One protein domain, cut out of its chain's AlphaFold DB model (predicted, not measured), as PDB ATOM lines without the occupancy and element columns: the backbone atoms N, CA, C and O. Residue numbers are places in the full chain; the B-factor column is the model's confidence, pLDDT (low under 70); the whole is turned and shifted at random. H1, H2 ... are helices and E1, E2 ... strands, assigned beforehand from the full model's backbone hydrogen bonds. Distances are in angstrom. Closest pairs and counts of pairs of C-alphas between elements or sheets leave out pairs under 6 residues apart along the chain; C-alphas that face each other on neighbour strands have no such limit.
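Overview. This is residues 3 to 144 of the 190 residues of an uncharacterized protein of Candidatus Rokubacteria bacterium (UniProt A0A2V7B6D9). Two helices, H4 and H5, form the core; a small three-stranded sheet, E1 E2 E3, covers one side of them, and H2 and H3 pack on the core away from the sheet, with H1 across H3. The other face of the sheet has no named helix on it, and the long link of residues 94 to 108 reaches one end of the longest axis. The printed part has 142 residues with five named helices and three named strands, in the order H1 H2 H3 H4 E1 E2 E3 H5; the sheet's order is E1 - E2 - E3, all antiparallel, and the class is mostly helix. The whole is compact, with a radius of gyration of the C-alphas of 15.1 A and spans of 46 by 32 by 27 A.

Along the chain. H1, residues 3 to 8, begins at C-alpha 3, (7.487, -1.806, -17.952). H2 is residues 12 to 22, 15.0 A long. H3, residues 32 to 47, measures 22.4 A, and H4, residues 61 to 77, measures 24.2 A from C-alpha 61 at (-3.443, 10.744, -26.828). E1 is residues 81 to 85, E2 residues 88 to 93, 16.4 A long, and E3 residues 109 to 111. H5, residues 124 to 137, measures 20.0 A and ends at C-alpha 137, (-7.245, 8.369, -3.345).

Arrangement. E1, E2 and E3 form a meander, each strand the antiparallel neighbour of the one before. In the hairpin E1 and E2, N 81 and O 92 are 2.9 A apart, within hydrogen-bond range; in the hairpin E2 and E3, N 93 and O 109 are 2.9 A apart, also within range. H4 and H5 are on the same face of the sheet, two layers with helices on one face. H4 lies over E1 at a height over the sheet of 9.9 A, and H5 over E2 and E3 at 10.1 A; both run along the strands. H4 and H5 touch at a steep tilt of 40 degrees, the closest C-alphas being those of Ala 64 and Pro 124, 3.9 A. H2 touches residues 131 to 137 of H5, closest at the C-alphas of Pro 12 and Asp 134, 4.7 A. H3 touches H5 at a steep tilt of 64 degrees, closest at the C-alphas of Glu 46 and Ile 127, 5.7 A. H1 touches H3, closest at the C-alphas of Ala 4 and Met 41, 5.5 A. H1, H2 and H3 are not on the sheet. In the five helices every O i to N i+4 pair is within hydrogen-bond range.

Size, cuts and confidence. The two C-alphas farthest apart, those of Ala 57 and Gly 101, are 48.3 A apart. The printed part has no cut. The links H3 to H4, E2 to E3 and E3 to H5 are long. Mean pLDDT of the printed part is 79.8; it is under 70 at residues 3 to 6, 82 to 89, 99 to 101 and 112 to 122.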
ATOM      1  N   ILE A   3       6.699  -3.001 -18.287       62.09
ATOM      2  CA  ILE A   3       7.487  -1.806 -17.952       62.09
ATOM      3  C   ILE A   3       6.602  -0.559 -17.819       62.09
ATOM      4  O   ILE A   3       6.877   0.272 -16.962       62.09
ATOM      5  N   ALA A   4       5.534  -0.426 -18.613       61.22
ATOM      6  CA  ALA A   4       4.711   0.789 -18.626       61.22
ATOM      7  C   ALA A   4       3.967   1.004 -17.296       61.22
ATOM      8  O   ALA A   4       4.056   2.083 -16.719       61.22
ATOM      9  N   LEU A   5       3.333  -0.046 -16.756       65.25
ATOM     10  CA  LEU A   5       2.663   0.002 -15.451       65.25
ATOM     11  C   LEU A   5       3.665   0.248 -14.306       65.25
ATOM     12  O   LEU A   5       3.396   1.024 -13.394       65.25
ATOM     13  N   ARG A   6       4.862  -0.360 -14.374       69.12
ATOM     14  CA  ARG A   6       5.953  -0.060 -13.426       69.12
ATOM     15  C   ARG A   6       6.408   1.400 -13.520       69.12
ATOM     16  O   ARG A   6       6.665   2.005 -12.487       69.12
ATOM     17  N   ALA A   7       6.501   1.952 -14.729       71.00
ATOM     18  CA  ALA A   7       6.975   3.311 -14.982       71.00
ATOM     19  C   ALA A   7       5.949   4.401 -14.630       71.00
ATOM     20  O   ALA A   7       6.356   5.506 -14.288       71.00
ATOM     21  N   LEU A   8       4.649   4.101 -14.709       76.56
ATOM     22  CA  LEU A   8       3.565   4.981 -14.251       76.56
ATOM     23  C   LEU A   8       3.560   5.118 -12.714       76.56
ATOM     24  O   LEU A   8       3.052   6.093 -12.170       76.56
ATOM     25  N   GLY A   9       4.173   4.155 -12.020       72.50
ATOM     26  CA  GLY A   9       4.206   4.075 -10.568       72.50
ATOM     27  C   GLY A   9       3.055   3.236 -10.014       72.50
ATOM     28  O   GLY A   9       1.956   3.167 -10.566       72.50
ATOM     29  N   ARG A  10       3.318   2.552  -8.895       80.19
ATOM     30  CA  ARG A  10       2.341   1.645  -8.261       80.19
ATOM     31  C   ARG A  10       1.301   2.382  -7.417       80.19
ATOM     32  O   ARG A  10       0.223   1.852  -7.170       80.19
ATOM     33  N   THR A  11       1.618   3.600  -6.991       89.50
ATOM     34  CA  THR A  11       0.784   4.411  -6.100       89.50
ATOM     35  C   THR A  11      -0.053   5.422  -6.888       89.50
ATOM     36  O   THR A  11       0.492   6.008  -7.825       89.50
ATOM     37  N   PRO A  12      -1.291   5.723  -6.460       91.12
ATOM     38  CA  PRO A  12      -2.083   6.834  -6.997       91.12
ATOM     39  C   PRO A  12      -1.315   8.166  -7.076       91.12
ATOM     40  O   PRO A  12      -1.428   8.896  -8.052       91.12
ATOM     41  N   GLU A  13      -0.449   8.443  -6.095       92.25
ATOM     42  CA  GLU A  13       0.351   9.674  -6.032       92.25
ATOM     43  C   GLU A  13       1.318   9.814  -7.208       92.25
ATOM     44  O   GLU A  13       1.279  10.811  -7.922       92.25
ATOM     45  N   ALA A  14       2.111   8.777  -7.480       91.38
ATOM     46  CA  ALA A  14       2.995   8.737  -8.642       91.38
ATOM     47  C   ALA A  14       2.243   8.906  -9.977       91.38
ATOM     48  O   ALA A  14       2.748   9.572 -10.883       91.38
ATOM     49  N   ARG A  15       1.028   8.352 -10.093       92.75
ATOM     50  CA  ARG A  15       0.193   8.498 -11.298       92.75
ATOM     51  C   ARG A  15      -0.305   9.932 -11.468       92.75
ATOM     52  O   ARG A  15      -0.195  10.491 -12.558       92.75
ATOM     53  N   VAL A  16      -0.746  10.565 -10.379       94.12
ATOM     54  CA  VAL A  16      -1.105  11.992 -10.362       94.12
ATOM     55  C   VAL A  16       0.101  12.854 -10.731       94.12
ATOM     56  O   VAL A  16      -0.008  13.690 -11.624       94.12
ATOM     57  N   GLU A  17       1.266  12.644 -10.116       93.50
ATOM     58  CA  GLU A  17       2.493  13.381 -10.446       93.50
ATOM     59  C   GLU A  17       2.908  13.212 -11.909       93.50
ATOM     60  O   GLU A  17       3.338  14.175 -12.553       93.50
ATOM     61  N   TRP A  18       2.774  11.997 -12.446       93.81
ATOM     62  CA  TRP A  18       2.996  11.744 -13.861       93.81
ATOM     63  C   TRP A  18       2.035  12.566 -14.721       93.81
ATOM     64  O   TRP A  18       2.497  13.230 -15.644       93.81
ATOM     65  N   ALA A  19       0.745  12.620 -14.383       94.44
ATOM     66  CA  ALA A  19      -0.241  13.435 -15.094       94.44
ATOM     67  C   ALA A  19       0.092  14.935 -15.057       94.44
ATOM     68  O   ALA A  19      -0.022  15.625 -16.073       94.44
ATOM     69  N   LEU A  20       0.586  15.440 -13.915       95.00
ATOM     70  CA  LEU A  20       1.024  16.837 -13.792       95.00
ATOM     71  C   LEU A  20       2.207  17.166 -14.714       95.00
ATOM     72  O   LEU A  20       2.328  18.307 -15.158       95.00
ATOM     73  N   LYS A  21       3.079  16.192 -14.993       93.69
ATOM     74  CA  LYS A  21       4.181  16.336 -15.956       93.69
ATOM     75  C   LYS A  21       3.679  16.157 -17.384       93.69
ATOM     76  O   LYS A  21       4.015  16.951 -18.256       93.69
ATOM     77  N   PHE A  22       2.849  15.143 -17.610       93.81
ATOM     78  CA  PHE A  22       2.311  14.780 -18.913       93.81
ATOM     79  C   PHE A  22       1.519  15.927 -19.545       93.81
ATOM     80  O   PHE A  22       1.747  16.223 -20.714       93.81
ATOM     81  N   ARG A  23       0.681  16.644 -18.779       94.31
ATOM     82  CA  ARG A  23      -0.096  17.797 -19.284       94.31
ATOM     83  C   ARG A  23       0.761  18.931 -19.873       94.31
ATOM     84  O   ARG A  23       0.239  19.762 -20.602       94.31
ATOM     85  N   LEU A  24       2.043  19.012 -19.495       93.44
ATOM     86  CA  LEU A  24       2.971  20.069 -19.915       93.44
ATOM     87  C   LEU A  24       3.835  19.656 -21.114       93.44
ATOM     88  O   LEU A  24       4.603  20.473 -21.617       93.44
ATOM     89  N   LEU A  25       3.767  18.394 -21.543       92.38
ATOM     90  CA  LEU A  25       4.573  17.912 -22.658       92.38
ATOM     91  C   LEU A  25       4.057  18.471 -23.981       92.38
ATOM     92  O   LEU A  25       2.872  18.386 -24.284       92.38
ATOM     93  N   ASP A  26       4.974  18.947 -24.813       92.31
ATOM     94  CA  ASP A  26       4.673  19.265 -26.202       92.31
ATOM     95  C   ASP A  26       4.726  17.979 -27.039       92.31
ATOM     96  O   ASP A  26       5.803  17.529 -27.442       92.31
ATOM     97  N   LEU A  27       3.562  17.365 -27.276       89.50
ATOM     98  CA  LEU A  27       3.459  16.096 -28.007       89.50
ATOM     99  C   LEU A  27       4.010  16.181 -29.435       89.50
ATOM    100  O   LEU A  27       4.459  15.160 -29.962       89.50
ATOM    101  N   SER A  28       4.013  17.372 -30.046       88.31
ATOM    102  CA  SER A  28       4.523  17.583 -31.406       88.31
ATOM    103  C   SER A  28       6.045  17.427 -31.492       88.31
ATOM    104  O   SER A  28       6.570  17.002 -32.518       88.31
ATOM    105  N   LYS A  29       6.750  17.696 -30.386       91.75
ATOM    106  CA  LYS A  29       8.216  17.624 -30.286       91.75
ATOM    107  C   LYS A  29       8.722  16.291 -29.743       91.75
ATOM    108  O   LYS A  29       9.928  16.090 -29.609       91.75
ATOM    109  N   LEU A  30       7.823  15.373 -29.391       88.62
ATOM    110  CA  LEU A  30       8.208  14.076 -28.859       88.62
ATOM    111  C   LEU A  30       8.682  13.137 -29.971       88.62
ATOM    112  O   LEU A  30       8.015  12.951 -30.991       88.62
ATOM    113  N   SER A  31       9.791  12.442 -29.710       90.62
ATOM    114  CA  SER A  31      10.220  11.321 -30.546       90.62
ATOM    115  C   SER A  31       9.125  10.255 -30.632       90.62
ATOM    116  O   SER A  31       8.286  10.114 -29.738       90.62
ATOM    117  N   GLU A  32       9.126   9.458 -31.698       88.00
ATOM    118  CA  GLU A  32       8.160   8.369 -31.872       88.00
ATOM    119  C   GLU A  32       8.136   7.410 -30.672       88.00
ATOM    120  O   GLU A  32       7.071   7.102 -30.138       88.00
ATOM    121  N   ARG A  33       9.318   7.044 -30.157       88.75
ATOM    122  CA  ARG A  33       9.463   6.229 -28.945       88.75
ATOM    123  C   ARG A  33       8.821   6.885 -27.718       88.75
ATOM    124  O   ARG A  33       8.195   6.193 -26.917       88.75
ATOM    125  N   ALA A  34       8.975   8.199 -27.547       88.38
ATOM    126  CA  ALA A  34       8.371   8.927 -26.434       88.38
ATOM    127  C   ALA A  34       6.842   9.003 -26.566       88.38
ATOM    128  O   ALA A  34       6.138   8.796 -25.576       88.38
ATOM    129  N   ARG A  35       6.321   9.204 -27.783       87.56
ATOM    130  CA  ARG A  35       4.875   9.177 -28.049       87.56
ATOM    131  C   ARG A  35       4.279   7.785 -27.821       87.56
ATOM    132  O   ARG A  35       3.248   7.665 -27.167       87.56
ATOM    133  N   HIS A  36       4.966   6.726 -28.258       88.19
ATOM    134  CA  HIS A  36       4.577   5.345 -27.957       88.19
ATOM    135  C   HIS A  36       4.557   5.073 -26.450       88.19
ATOM    136  O   HIS A  36       3.624   4.462 -25.935       88.19
ATOM    137  N   ARG A  37       5.558   5.568 -25.713       88.69
ATOM    138  CA  ARG A  37       5.594   5.443 -24.252       88.69
ATOM    139  C   ARG A  37       4.428   6.171 -23.584       88.69
ATOM    140  O   ARG A  37       3.818   5.592 -22.694       88.69
ATOM    141  N   ALA A  38       4.113   7.398 -24.000       89.00
ATOM    142  CA  ALA A  38       2.974   8.151 -23.478       89.00
ATOM    143  C   ALA A  38       1.649   7.412 -23.712       89.00
ATOM    144  O   ALA A  38       0.886   7.213 -22.771       89.00
ATOM    145  N   TRP A  39       1.434   6.920 -24.936       90.25
ATOM    146  CA  TRP A  39       0.292   6.068 -25.270       90.25
ATOM    147  C   TRP A  39       0.208   4.838 -24.356       90.25
ATOM    148  O   TRP A  39      -0.814   4.616 -23.709       90.25
ATOM    149  N   ALA A  40       1.297   4.075 -24.232       89.44
ATOM    150  CA  ALA A  40       1.321   2.863 -23.417       89.44
ATOM    151  C   ALA A  40       1.063   3.146 -21.927       89.44
ATOM    152  O   ALA A  40       0.480   2.315 -21.234       89.44
ATOM    153  N   MET A  41       1.498   4.308 -21.427       89.31
ATOM    154  CA  MET A  41       1.238   4.749 -20.056       89.31
ATOM    155  C   MET A  41      -0.232   5.117 -19.846       89.31
ATOM    156  O   MET A  41      -0.798   4.690 -18.845       89.31
ATOM    157  N   LEU A  42      -0.867   5.817 -20.792       89.25
ATOM    158  CA  LEU A  42      -2.300   6.125 -20.723       89.25
ATOM    159  C   LEU A  42      -3.157   4.856 -20.762       89.25
ATOM    160  O   LEU A  42      -3.989   4.672 -19.881       89.25
ATOM    161  N   VAL A  43      -2.883   3.935 -21.691       86.81
ATOM    162  CA  VAL A  43      -3.570   2.629 -21.747       86.81
ATOM    163  C   VAL A  43      -3.400   1.869 -20.432       86.81
ATOM    164  O   VAL A  43      -4.351   1.281 -19.920       86.81
ATOM    165  N   ALA A  44      -2.182   1.863 -19.881       86.38
ATOM    166  CA  ALA A  44      -1.906   1.146 -18.645       86.38
ATOM    167  C   ALA A  44      -2.602   1.761 -17.430       86.38
ATOM    168  O   ALA A  44      -3.011   1.031 -16.527       86.38
ATOM    169  N   TRP A  45      -2.728   3.085 -17.412       87.88
ATOM    170  CA  TRP A  45      -3.437   3.804 -16.369       87.88
ATOM    171  C   TRP A  45      -4.936   3.517 -16.420       87.88
ATOM    172  O   TRP A  45      -5.506   3.083 -15.424       87.88
ATOM    173  N   GLU A  46      -5.536   3.685 -17.595       84.25
ATOM    174  CA  GLU A  46      -6.952   3.443 -17.853       84.25
ATOM    175  C   GLU A  46      -7.367   2.012 -17.492       84.25
ATOM    176  O   GLU A  46      -8.337   1.791 -16.773       84.25
ATOM    177  N   ARG A  47      -6.614   1.019 -17.979       80.81
ATOM    178  CA  ARG A  47      -6.989  -0.399 -17.872       80.81
ATOM    179  C   ARG A  47      -6.495  -1.069 -16.594       80.81
ATOM    180  O   ARG A  47      -6.802  -2.237 -16.372       80.81
ATOM    181  N   GLY A  48      -5.640  -0.401 -15.819       78.56
ATOM    182  CA  GLY A  48      -4.955  -0.995 -14.665       78.56
ATOM    183  C   GLY A  48      -3.992  -2.144 -15.008       78.56
ATOM    184  O   GLY A  48      -3.480  -2.810 -14.108       78.56
ATOM    185  N   ARG A  49      -3.720  -2.393 -16.295       80.56
ATOM    186  CA  ARG A  49      -2.838  -3.458 -16.798       80.56
ATOM    187  C   ARG A  49      -2.018  -2.960 -17.985       80.56
ATOM    188  O   ARG A  49      -2.476  -2.057 -18.676       80.56
ATOM    189  N   PRO A  50      -0.822  -3.514 -18.245       80.38
ATOM    190  CA  PRO A  50       0.032  -3.051 -19.334       80.38
ATOM    191  C   PRO A  50      -0.668  -2.981 -20.697       80.38
ATOM    192  O   PRO A  50      -1.509  -3.821 -21.001       80.38
ATOM    193  N   ALA A  51      -0.273  -2.017 -21.532       79.56
ATOM    194  CA  ALA A  51      -0.732  -1.951 -22.916       79.56
ATOM    195  C   ALA A  51      -0.297  -3.204 -23.689       79.56
ATOM    196  O   ALA A  51       0.866  -3.613 -23.595       79.56
ATOM    197  N   GLU A  52      -1.225  -3.783 -24.448       76.94
ATOM    198  CA  GLU A  52      -1.008  -4.958 -25.288       76.94
ATOM    199  C   GLU A  52      -1.063  -4.561 -26.763       76.94
ATOM    200  O   GLU A  52      -1.973  -3.847 -27.182       76.94
ATOM    201  N   GLY A  53      -0.075  -5.016 -27.538       76.75
ATOM    202  CA  GLY A  53       0.020  -4.736 -28.971       76.75
ATOM    203  C   GLY A  53       0.681  -3.396 -29.340       76.75
ATOM    204  O   GLY A  53       1.140  -2.646 -28.471       76.75
ATOM    205  N   PRO A  54       0.799  -3.116 -30.652       79.62
ATOM    206  CA  PRO A  54       1.382  -1.882 -31.165       79.62
ATOM    207  C   PRO A  54       0.451  -0.679 -30.958       79.62
ATOM    208  O   PRO A  54      -0.767  -0.816 -30.844       79.62
ATOM    209  N   ARG A  55       1.037   0.523 -30.957       81.50
ATOM    210  CA  ARG A  55       0.269   1.774 -30.922       81.50
ATOM    211  C   ARG A  55      -0.521   1.916 -32.230       81.50
ATOM    212  O   ARG A  55       0.093   1.805 -33.291       81.50
ATOM    213  N   PRO A  56      -1.836   2.182 -32.182       80.81
ATOM    214  CA  PRO A  56      -2.621   2.390 -33.390       80.81
ATOM    215  C   PRO A  56      -2.189   3.677 -34.107       80.81
ATOM    216  O   PRO A  56      -1.768   4.639 -33.467       80.81
ATOM    217  N   ALA A  57      -2.322   3.709 -35.437       74.88
ATOM    218  CA  ALA A  57      -1.968   4.879 -36.249       74.88
ATOM    219  C   ALA A  57      -2.823   6.118 -35.921       74.88
ATOM    220  O   ALA A  57      -2.358   7.249 -36.045       74.88
ATOM    221  N   ARG A  58      -4.069   5.894 -35.486       78.00
ATOM    222  CA  ARG A  58      -4.955   6.907 -34.908       78.00
ATOM    223  C   ARG A  58      -5.173   6.565 -33.439       78.00
ATOM    224  O   ARG A  58      -5.803   5.555 -33.127       78.00
ATOM    225  N   ASP A  59      -4.650   7.391 -32.548       82.38
ATOM    226  CA  ASP A  59      -4.941   7.341 -31.117       82.38
ATOM    227  C   ASP A  59      -5.499   8.680 -30.648       82.38
ATOM    228  O   ASP A  59      -5.383   9.679 -31.350       82.38
ATOM    229  N   LYS A  60      -6.094   8.676 -29.453       85.19
ATOM    230  CA  LYS A  60      -6.650   9.871 -28.819       85.19
ATOM    231  C   LYS A  60      -5.723  10.449 -27.736       85.19
ATOM    232  O   LYS A  60      -6.196  10.992 -26.738       85.19
ATOM    233  N   VAL A  61      -4.400  10.247 -27.839       89.44
ATOM    234  CA  VAL A  61      -3.443  10.744 -26.828       89.44
ATOM    235  C   VAL A  61      -3.451  12.275 -26.737       89.44
ATOM    236  O   VAL A  61      -3.467  12.773 -25.608       89.44
ATOM    237  N   PRO A  62      -3.456  13.039 -27.851       90.19
ATOM    238  CA  PRO A  62      -3.568  14.498 -27.794       90.19
ATOM    239  C   PRO A  62      -4.849  14.978 -27.106       90.19
ATOM    240  O   PRO A  62      -4.802  15.849 -26.243       90.19
ATOM    241  N   GLU A  63      -5.981  14.364 -27.426       89.50
ATOM    242  CA  GLU A  63      -7.291  14.686 -26.869       89.50
ATOM    243  C   GLU A  63      -7.345  14.344 -25.376       89.50
ATOM    244  O   GLU A  63      -7.822  15.143 -24.572       89.50
ATOM    245  N   ALA A  64      -6.783  13.199 -24.977       89.31
ATOM    246  CA  ALA A  64      -6.675  12.812 -23.574       89.31
ATOM    247  C   ALA A  64      -5.765  13.764 -22.785       89.31
ATOM    248  O   ALA A  64      -6.079  14.119 -21.651       89.31
ATOM    249  N   GLN A  65      -4.654  14.217 -23.377       93.06
ATOM    250  CA  GLN A  65      -3.785  15.217 -22.755       93.06
ATOM    251  C   GLN A  65      -4.505  16.557 -22.588       93.06
ATOM    252  O   GLN A  65      -4.404  17.171 -21.525       93.06
ATOM    253  N   GLN A  66      -5.230  17.002 -23.614       91.38
ATOM    254  CA  GLN A  66      -5.967  18.260 -23.589       91.38
ATOM    255  C   GLN A  66      -7.078  18.237 -22.532       91.38
ATOM    256  O   GLN A  66      -7.170  19.169 -21.733       91.38
ATOM    257  N   ALA A  67      -7.856  17.154 -22.468       88.12
ATOM    258  CA  ALA A  67      -8.879  16.962 -21.441       88.12
ATOM    259  C   ALA A  67      -8.266  16.933 -20.032       88.12
ATOM    260  O   ALA A  67      -8.716  17.653 -19.142       88.12
ATOM    261  N   LEU A  68      -7.175  16.179 -19.830       91.75
ATOM    262  CA  LEU A  68      -6.441  16.178 -18.558       91.75
ATOM    263  C   LEU A  68      -5.971  17.579 -18.171       91.75
ATOM    264  O   LEU A  68      -6.066  17.961 -17.007       91.75
ATOM    265  N   ARG A  69      -5.432  18.341 -19.126       93.00
ATOM    266  CA  ARG A  69      -4.940  19.693 -18.880       93.00
ATOM    267  C   ARG A  69      -6.061  20.605 -18.387       93.00
ATOM    268  O   ARG A  69      -5.871  21.241 -17.353       93.00
ATOM    269  N   GLN A  70      -7.201  20.622 -19.076       89.75
ATOM    270  CA  GLN A  70      -8.368  21.430 -18.704       89.75
ATOM    271  C   GLN A  70      -8.857  21.087 -17.292       89.75
ATOM    272  O   GLN A  70      -8.894  21.965 -16.430       89.75
ATOM    273  N   VAL A  71      -9.067  19.796 -17.017       90.12
ATOM    274  CA  VAL A  71      -9.524  19.309 -15.705       90.12
ATOM    275  C   VAL A  71      -8.538  19.657 -14.599       90.12
ATOM    276  O   VAL A  71      -8.924  20.150 -13.538       90.12
ATOM    277  N   ILE A  72      -7.242  19.436 -14.824       93.38
ATOM    278  CA  ILE A  72      -6.212  19.758 -13.836       93.38
ATOM    279  C   ILE A  72      -6.176  21.265 -13.554       93.38
ATOM    280  O   ILE A  72      -6.074  21.656 -12.390       93.38
ATOM    281  N   GLU A  73      -6.242  22.105 -14.587       91.25
ATOM    282  CA  GLU A  73      -6.225  23.563 -14.452       91.25
ATOM    283  C   GLU A  73      -7.469  24.081 -13.716       91.25
ATOM    284  O   GLU A  73      -7.335  24.847 -12.756       91.25
ATOM    285  N   ALA A  74      -8.663  23.615 -14.081       87.62
ATOM    286  CA  ALA A  74      -9.912  23.994 -13.425       87.62
ATOM    287  C   ALA A  74      -9.928  23.577 -11.943       87.62
ATOM    288  O   ALA A  74     -10.087  24.419 -11.047       87.62
ATOM    289  N   LEU A  75      -9.636  22.303 -11.656       89.56
ATOM    290  CA  LEU A  75      -9.615  21.771 -10.291       89.56
ATOM    291  C   LEU A  75      -8.557  22.447  -9.414       89.56
ATOM    292  O   LEU A  75      -8.827  22.786  -8.257       89.56
ATOM    293  N   ALA A  76      -7.359  22.693  -9.949       88.00
ATOM    294  CA  ALA A  76      -6.287  23.350  -9.206       88.00
ATOM    295  C   ALA A  76      -6.621  24.799  -8.832       88.00
ATOM    296  O   ALA A  76      -6.161  25.265  -7.781       88.00
ATOM    297  N   ASN A  77      -7.446  25.476  -9.634       81.12
ATOM    298  CA  ASN A  77      -7.986  26.808  -9.356       81.12
ATOM    299  C   ASN A  77      -9.219  26.775  -8.440       81.12
ATOM    300  O   ASN A  77      -9.627  27.806  -7.913       81.12
ATOM    301  N   GLY A  78      -9.751  25.588  -8.131       78.69
ATOM    302  CA  GLY A  78     -10.963  25.435  -7.330       78.69
ATOM    303  C   GLY A  78     -12.219  25.854  -8.088       78.69
ATOM    304  O   GLY A  78     -13.188  26.262  -7.452       78.69
ATOM    305  N   LEU A  79     -12.180  25.773  -9.417       73.38
ATOM    306  CA  LEU A  79     -13.320  26.011 -10.285       73.38
ATOM    307  C   LEU A  79     -13.982  24.668 -10.623       73.38
ATOM    308  O   LEU A  79     -13.271  23.667 -10.748       73.38
ATOM    309  N   PRO A  80     -15.322  24.621 -10.730       74.25
ATOM    310  CA  PRO A  80     -15.983  23.507 -11.395       74.25
ATOM    311  C   PRO A  80     -15.494  23.411 -12.837       74.25
ATOM    312  O   PRO A  80     -15.233  24.434 -13.470       74.25
ATOM    313  N   ASP A  81     -15.376  22.184 -13.327       72.75
ATOM    314  CA  ASP A  81     -15.100  21.908 -14.726       72.75
ATOM    315  C   ASP A  81     -16.257  21.123 -15.332       72.75
ATOM    316  O   ASP A  81     -16.817  20.221 -14.700       72.75
ATOM    317  N   VAL A  82     -16.613  21.474 -16.559       59.81
ATOM    318  CA  VAL A  82     -17.618  20.756 -17.337       59.81
ATOM    319  C   VAL A  82     -16.899  20.201 -18.544       59.81
ATOM    320  O   VAL A  82     -16.542  20.931 -19.466       59.81
ATOM    321  N   VAL A  83     -16.667  18.894 -18.516       60.34
ATOM    322  CA  VAL A  83     -16.018  18.207 -19.624       60.34
ATOM    323  C   VAL A  83     -17.111  17.814 -20.602       60.34
ATOM    324  O   VAL A  83     -17.941  16.952 -20.309       60.34
ATOM    325  N   TRP A  84     -17.129  18.488 -21.748       52.31
ATOM    326  CA  TRP A  84     -18.055  18.183 -22.828       52.31
ATOM    327  C   TRP A  84     -17.389  17.236 -23.820       52.31
ATOM    328  O   TRP A  84     -16.345  17.567 -24.387       52.31
ATOM    329  N   MET A  85     -17.985  16.063 -24.026       56.38
ATOM    330  CA  MET A  85     -17.566  15.122 -25.063       56.38
ATOM    331  C   MET A  85     -18.762  14.768 -25.949       56.38
ATOM    332  O   MET A  85     -19.907  14.869 -25.498       56.38
ATOM    333  N   PRO A  86     -18.532  14.366 -27.211       45.50
ATOM    334  CA  PRO A  86     -19.606  13.845 -28.046       45.50
ATOM    335  C   PRO A  86     -20.325  12.725 -27.284       45.50
ATOM    336  O   PRO A  86     -19.664  11.828 -26.775       45.50
ATOM    337  N   GLU A  87     -21.654  12.810 -27.180       53.03
ATOM    338  CA  GLU A  87     -22.532  11.809 -26.541       53.03
ATOM    339  C   GLU A  87     -22.550  11.784 -24.997       53.03
ATOM    340  O   GLU A  87     -23.388  11.093 -24.419       53.03
ATOM    341  N   THR A  88     -21.734  12.593 -24.302       56.84
ATOM    342  CA  THR A  88     -21.750  12.643 -22.825       56.84
ATOM    343  C   THR A  88     -21.479  14.035 -22.252       56.84
ATOM    344  O   THR A  88     -20.529  14.713 -22.636       56.84
ATOM    345  N   THR A  89     -22.279  14.449 -21.261       60.25
ATOM    346  CA  THR A  89     -22.032  15.672 -20.474       60.25
ATOM    347  C   THR A  89     -21.728  15.299 -19.033       60.25
ATOM    348  O   THR A  89     -22.596  14.763 -18.348       60.25
ATOM    349  N   TRP A  90     -20.511  15.571 -18.555       72.69
ATOM    350  CA  TRP A  90     -20.130  15.308 -17.164       72.69
ATOM    351  C   TRP A  90     -19.766  16.600 -16.444       72.69
ATOM    352  O   TRP A  90     -19.193  17.522 -17.030       72.69
ATOM    353  N   SER A  91     -20.058  16.644 -15.144       70.69
ATOM    354  CA  SER A  91     -19.665  17.756 -14.281       70.69
ATOM    355  C   SER A  91     -18.682  17.282 -13.216       70.69
ATOM    356  O   SER A  91     -18.894  16.259 -12.554       70.69
ATOM    357  N   ILE A  92     -17.579  18.015 -13.078       79.19
ATOM    358  CA  ILE A  92     -16.518  17.737 -12.121       79.19
ATOM    359  C   ILE A  92     -16.425  18.926 -11.173       79.19
ATOM    360  O   ILE A  92     -16.102  20.047 -11.561       79.19
ATOM    361  N   TRP A  93     -16.683  18.675  -9.895       80.88
ATOM    362  CA  TRP A  93     -16.665  19.708  -8.869       80.88
ATOM    363  C   TRP A  93     -15.395  19.615  -8.028       80.88
ATOM    364  O   TRP A  93     -15.054  18.528  -7.546       80.88
ATOM    365  N   PRO A  94     -14.696  20.738  -7.799       81.69
ATOM    366  CA  PRO A  94     -13.473  20.757  -7.020       81.69
ATOM    367  C   PRO A  94     -13.743  20.362  -5.574       81.69
ATOM    368  O   PRO A  94     -14.800  20.633  -4.999       81.69
ATOM    369  N   ALA A  95     -12.728  19.782  -4.940       80.81
ATOM    370  CA  ALA A  95     -12.785  19.498  -3.521       80.81
ATOM    371  C   ALA A  95     -13.008  20.781  -2.710       80.81
ATOM    372  O   ALA A  95     -12.270  21.763  -2.852       80.81
ATOM    373  N   ARG A  96     -13.985  20.759  -1.789       77.88
ATOM    374  CA  ARG A  96     -14.182  21.849  -0.821       77.88
ATOM    375  C   ARG A  96     -12.915  21.989   0.023       77.88
ATOM    376  O   ARG A  96     -12.666  21.171   0.913       77.88
ATOM    377  N   ARG A  97     -12.103  23.010  -0.278       73.38
ATOM    378  CA  ARG A  97     -10.783  23.215   0.336       73.38
ATOM    379  C   ARG A  97     -10.916  23.323   1.853       73.38
ATOM    380  O   ARG A  97     -11.650  24.170   2.362       73.38
ATOM    381  N   ARG A  98     -10.193  22.471   2.580       70.38
ATOM    382  CA  ARG A  98     -10.189  22.463   4.048       70.38
ATOM    383  C   ARG A  98      -8.983  23.218   4.600       70.38
ATOM    384  O   ARG A  98      -7.981  23.434   3.916       70.38
ATOM    385  N   ARG A  99      -9.091  23.649   5.862       67.88
ATOM    386  CA  ARG A  99      -8.002  24.345   6.561       67.88
ATOM    387  C   ARG A  99      -6.775  23.426   6.696       67.88
ATOM    388  O   ARG A  99      -6.948  22.221   6.905       67.88
ATOM    389  N   PRO A 100      -5.543  23.971   6.625       64.62
ATOM    390  CA  PRO A 100      -4.333  23.200   6.896       64.62
ATOM    391  C   PRO A 100      -4.425  22.473   8.244       64.62
ATOM    392  O   PRO A 100      -4.720  23.094   9.260       64.62
ATOM    393  N   GLY A 101      -4.173  21.160   8.254       63.16
ATOM    394  CA  GLY A 101      -4.240  20.333   9.468       63.16
ATOM    395  C   GLY A 101      -5.512  19.496   9.634       63.16
ATOM    396  O   GLY A 101      -5.578  18.722  10.589       63.16
ATOM    397  N   ALA A 102      -6.476  19.577   8.709       73.25
ATOM    398  CA  ALA A 102      -7.595  18.636   8.663       73.25
ATOM    399  C   ALA A 102      -7.104  17.170   8.652       73.25
ATOM    400  O   ALA A 102      -6.067  16.853   8.069       73.25
ATOM    401  N   ARG A 103      -7.844  16.279   9.329       70.81
ATOM    402  CA  ARG A 103      -7.511  14.842   9.420       70.81
ATOM    403  C   ARG A 103      -7.763  14.070   8.121       70.81
ATOM    404  O   ARG A 103      -7.202  12.998   7.962       70.81
ATOM    405  N   ARG A 104      -8.643  14.584   7.259       72.75
ATOM    406  CA  ARG A 104      -9.009  14.009   5.960       72.75
ATOM    407  C   ARG A 104      -9.141  15.126   4.932       72.75
ATOM    408  O   ARG A 104      -9.694  16.184   5.266       72.75
ATOM    409  N   GLY A 105      -8.690  14.850   3.715       70.69
ATOM    410  CA  GLY A 105      -8.867  15.718   2.556       70.69
ATOM    411  C   GLY A 105     -10.306  15.851   2.055       70.69
ATOM    412  O   GLY A 105     -11.218  15.119   2.454       70.69
ATOM    413  N   GLY A 106     -10.505  16.829   1.175       80.75
ATOM    414  CA  GLY A 106     -11.730  16.961   0.384       80.75
ATOM    415  C   GLY A 106     -11.722  16.005  -0.813       80.75
ATOM    416  O   GLY A 106     -10.669  15.507  -1.208       80.75
ATOM    417  N   ARG A 107     -12.897  15.755  -1.396       84.62
ATOM    418  CA  ARG A 107     -13.046  14.925  -2.598       84.62
ATOM    419  C   ARG A 107     -13.565  15.747  -3.761       84.62
ATOM    420  O   ARG A 107     -14.379  16.642  -3.552       84.62
ATOM    421  N   VAL A 108     -13.094  15.412  -4.951       82.12
ATOM    422  CA  VAL A 108     -13.712  15.815  -6.209       82.12
ATOM    423  C   VAL A 108     -14.977  14.991  -6.392       82.12
ATOM    424  O   VAL A 108     -14.938  13.762  -6.267       82.12
ATOM    425  N   THR A 109     -16.086  15.670  -6.663       83.94
ATOM    426  CA  THR A 109     -17.354  15.026  -7.013       83.94
ATOM    427  C   THR A 109     -17.448  14.950  -8.528       83.94
ATOM    428  O   THR A 109     -17.194  15.944  -9.205       83.94
ATOM    429  N   MET A 110     -17.822  13.787  -9.045       78.62
ATOM    430  CA  MET A 110     -18.031  13.552 -10.469       78.62
ATOM    431  C   MET A 110     -19.447  13.015 -10.658       78.62
ATOM    432  O   MET A 110     -19.818  12.047  -9.994       78.62
ATOM    433  N   THR A 111     -20.234  13.652 -11.523       74.75
ATOM    434  CA  THR A 111     -21.565  13.172 -11.923       74.75
ATOM    435  C   THR A 111     -21.508  12.718 -13.375       74.75
ATOM    436  O   THR A 111     -21.080  13.489 -14.238       74.75
ATOM    437  N   THR A 112     -21.914  11.475 -13.633       64.31
ATOM    438  CA  THR A 112     -21.882  10.858 -14.965       64.31
ATOM    439  C   THR A 112     -23.261  10.323 -15.320       64.31
ATOM    440  O   THR A 112     -23.815   9.546 -14.542       64.31
ATOM    441  N   ASP A 113     -23.752  10.642 -16.514       55.03
ATOM    442  CA  ASP A 113     -25.043  10.133 -16.998       55.03
ATOM    443  C   ASP A 113     -24.908   8.834 -17.819       55.03
ATOM    444  O   ASP A 113     -25.909   8.257 -18.232       55.03
ATOM    445  N   HIS A 114     -23.686   8.317 -18.020       49.47
ATOM    446  CA  HIS A 114     -23.450   7.098 -18.801       49.47
ATOM    447  C   HIS A 114     -22.315   6.213 -18.267       49.47
ATOM    448  O   HIS A 114     -21.273   6.683 -17.814       49.47
ATOM    449  N   THR A 115     -22.521   4.898 -18.388       44.91
ATOM    450  CA  THR A 115     -21.510   3.838 -18.283       44.91
ATOM    451  C   THR A 115     -20.783   3.664 -19.614       44.91
ATOM    452  O   THR A 115     -21.423   3.485 -20.647       44.91
ATOM    453  N   SER A 116     -19.449   3.685 -19.576       45.22
ATOM    454  CA  SER A 116     -18.577   3.530 -20.747       45.22
ATOM    455  C   SER A 116     -18.896   2.231 -21.515       45.22
ATOM    456  O   SER A 116     -18.887   1.160 -20.896       45.22
ATOM    457  N   PRO A 117     -19.184   2.280 -22.830       41.59
ATOM    458  CA  PRO A 117     -19.389   1.077 -23.620       41.59
ATOM    459  C   PRO A 117     -18.045   0.361 -23.781       41.59
ATOM    460  O   PRO A 117     -17.031   0.955 -24.147       41.59
ATOM    461  N   GLY A 118     -18.017  -0.926 -23.442       36.81
ATOM    462  CA  GLY A 118     -16.805  -1.729 -23.514       36.81
ATOM    463  C   GLY A 118     -16.262  -1.821 -24.941       36.81
ATOM    464  O   GLY A 118     -16.950  -2.299 -25.837       36.81
ATOM    465  N   GLY A 119     -14.994  -1.439 -25.112       48.19
ATOM    466  CA  GLY A 119     -14.190  -1.715 -26.303       48.19
ATOM    467  C   GLY A 119     -13.735  -0.470 -27.079       48.19
ATOM    468  O   GLY A 119     -14.554   0.243 -27.641       48.19
ATOM    469  N   ILE A 120     -12.402  -0.344 -27.237       48.66
ATOM    470  CA  ILE A 120     -11.631   0.598 -28.100       48.66
ATOM    471  C   ILE A 120     -11.375   2.005 -27.483       48.66
ATOM    472  O   ILE A 120     -12.176   2.468 -26.685       48.66
ATOM    473  N   PRO A 121     -10.338   2.750 -27.949       57.00
ATOM    474  CA  PRO A 121      -8.974   2.955 -27.405       57.00
ATOM    475  C   PRO A 121      -8.937   3.844 -26.133       57.00
ATOM    476  O   PRO A 121      -9.982   4.117 -25.574       57.00
ATOM    477  N   VAL A 122      -7.761   4.330 -25.694       62.41
ATOM    478  CA  VAL A 122      -7.657   5.391 -24.664       62.41
ATOM    479  C   VAL A 122      -8.684   6.481 -24.942       62.41
ATOM    480  O   VAL A 122      -8.523   7.213 -25.918       62.41
ATOM    481  N   THR A 123      -9.737   6.583 -24.134       77.50
ATOM    482  CA  THR A 123     -10.695   7.680 -24.266       77.50
ATOM    483  C   THR A 123     -10.284   8.818 -23.336       77.50
ATOM    484  O   THR A 123      -9.833   8.572 -22.212       77.50
ATOM    485  N   PRO A 124     -10.410  10.081 -23.779       81.44
ATOM    486  CA  PRO A 124     -10.163  11.221 -22.904       81.44
ATOM    487  C   PRO A 124     -10.995  11.137 -21.611       81.44
ATOM    488  O   PRO A 124     -10.472  11.393 -20.530       81.44
ATOM    489  N   GLU A 125     -12.242  10.666 -21.710       78.44
ATOM    490  CA  GLU A 125     -13.133  10.326 -20.592       78.44
ATOM    491  C   GLU A 125     -12.494   9.379 -19.576       78.44
ATOM    492  O   GLU A 125     -12.357   9.725 -18.402       78.44
ATOM    493  N   ALA A 126     -12.094   8.179 -20.008       79.75
ATOM    494  CA  ALA A 126     -11.619   7.145 -19.098       79.75
ATOM    495  C   ALA A 126     -10.328   7.574 -18.386       79.75
ATOM    496  O   ALA A 126     -10.119   7.254 -17.215       79.75
ATOM    497  N   ILE A 127      -9.500   8.381 -19.054       87.50
ATOM    498  CA  ILE A 127      -8.314   8.994 -18.455       87.50
ATOM    499  C   ILE A 127      -8.676  10.061 -17.417       87.50
ATOM    500  O   ILE A 127      -8.065  10.089 -16.347       87.50
ATOM    501  N   VAL A 128      -9.669  10.913 -17.684       87.38
ATOM    502  CA  VAL A 128     -10.167  11.883 -16.696       87.38
ATOM    503  C   VAL A 128     -10.735  11.164 -15.468       87.38
ATOM    504  O   VAL A 128     -10.391  11.530 -14.345       87.38
ATOM    505  N   VAL A 129     -11.515  10.091 -15.655       84.69
ATOM    506  CA  VAL A 129     -12.025   9.261 -14.548       84.69
ATOM    507  C   VAL A 129     -10.877   8.650 -13.745       84.69
ATOM    508  O   VAL A 129     -10.857   8.760 -12.517       84.69
ATOM    509  N   ALA A 130      -9.902   8.032 -14.417       87.69
ATOM    510  CA  ALA A 130      -8.742   7.431 -13.765       87.69
ATOM    511  C   ALA A 130      -7.952   8.470 -12.950       87.69
ATOM    512  O   ALA A 130      -7.592   8.214 -11.797       87.69
ATOM    513  N   PHE A 131      -7.763   9.672 -13.504       91.62
ATOM    514  CA  PHE A 131      -7.134  10.789 -12.808       91.62
ATOM    515  C   PHE A 131      -7.918  11.234 -11.574       91.62
ATOM    516  O   PHE A 131      -7.329  11.361 -10.501       91.62
ATOM    517  N   VAL A 132      -9.231  11.449 -11.690       88.88
ATOM    518  CA  VAL A 132     -10.079  11.869 -10.563       88.88
ATOM    519  C   VAL A 132     -10.092  10.811  -9.459       88.88
ATOM    520  O   VAL A 132     -10.009  11.156  -8.277       88.88
ATOM    521  N   ASN A 133     -10.136   9.527  -9.822       89.56
ATOM    522  CA  ASN A 133     -10.072   8.420  -8.872       89.56
ATOM    523  C   ASN A 133      -8.749   8.409  -8.100       89.56
ATOM    524  O   ASN A 133      -8.759   8.359  -6.868       89.56
ATOM    525  N   ASP A 134      -7.617   8.524  -8.798       92.38
ATOM    526  CA  ASP A 134      -6.313   8.596  -8.139       92.38
ATOM    527  C   ASP A 134      -6.159   9.872  -7.305       92.38
ATOM    528  O   ASP A 134      -5.632   9.821  -6.193       92.38
ATOM    529  N   LEU A 135      -6.672  11.004  -7.788       91.81
ATOM    530  CA  LEU A 135      -6.652  12.268  -7.062       91.81
ATOM    531  C   LEU A 135      -7.459  12.180  -5.755       91.81
ATOM    532  O   LEU A 135      -7.008  12.643  -4.707       91.81
ATOM    533  N   ASN A 136      -8.628  11.539  -5.787       89.81
ATOM    534  CA  ASN A 136      -9.435  11.273  -4.597       89.81
ATOM    535  C   ASN A 136      -8.758  10.288  -3.635       89.81
ATOM    536  O   ASN A 136      -8.896  10.442  -2.419       89.81
ATOM    537  N   ALA A 137      -8.011   9.311  -4.157       90.50
ATOM    538  CA  ALA A 137      -7.245   8.369  -3.345       90.50
ATOM    539  C   ALA A 137      -6.086   9.041  -2.591       90.50
ATOM    540  O   ALA A 137      -5.738   8.594  -1.500       90.50
ATOM    541  N   VAL A 138      -5.517  10.126  -3.132       89.12
ATOM    542  CA  VAL A 138      -4.400  10.853  -2.501       89.12
ATOM    543  C   VAL A 138      -4.792  12.102  -1.730       89.12
ATOM    544  O   VAL A 138      -3.882  12.784  -1.279       89.12
ATOM    545  N   GLU A 139      -6.087  12.372  -1.534       88.62
ATOM    546  CA  GLU A 139      -6.655  13.629  -1.009       88.62
ATOM    547  C   GLU A 139      -6.660  14.773  -2.036       88.62
ATOM    548  O   GLU A 139      -5.677  15.493  -2.230       88.62
ATOM    549  N   ALA A 140      -7.810  14.986  -2.680       87.62
ATOM    550  CA  ALA A 140      -7.908  15.855  -3.850       87.62
ATOM    551  C   ALA A 140      -7.623  17.343  -3.573       87.62
ATOM    552  O   ALA A 140      -7.206  18.079  -4.466       87.62
ATOM    553  N   ASP A 141      -7.778  17.802  -2.329       85.56
ATOM    554  CA  ASP A 141      -7.453  19.169  -1.908       85.56
ATOM    555  C   ASP A 141      -5.941  19.461  -1.820       85.56
ATOM    556  O   ASP A 141      -5.532  20.608  -1.557       85.56
ATOM    557  N   ARG A 142      -5.103  18.448  -2.069       89.00
ATOM    558  CA  ARG A 142      -3.664  18.604  -2.300       89.00
ATOM    559  C   ARG A 142      -3.345  19.150  -3.688       89.00
ATOM    560  O   ARG A 142      -2.288  19.755  -3.838       89.00
ATOM    561  N   LEU A 143      -4.217  19.001  -4.688       92.44
ATOM    562  CA  LEU A 143      -4.005  19.631  -5.993       92.44
ATOM    563  C   LEU A 143      -4.234  21.144  -5.884       92.44
ATOM    564  O   LEU A 143      -5.320  21.613  -5.522       92.44
ATOM    565  N   ARG A 144      -3.188  21.936  -6.140       89.44
ATOM    566  CA  ARG A 144      -3.209  23.387  -5.909       89.44
ATOM    567  C   ARG A 144      -2.458  24.146  -6.986       89.44
ATOM    568  O   ARG A 144      -1.363  23.750  -7.365       89.44
TER     569      ARG A 144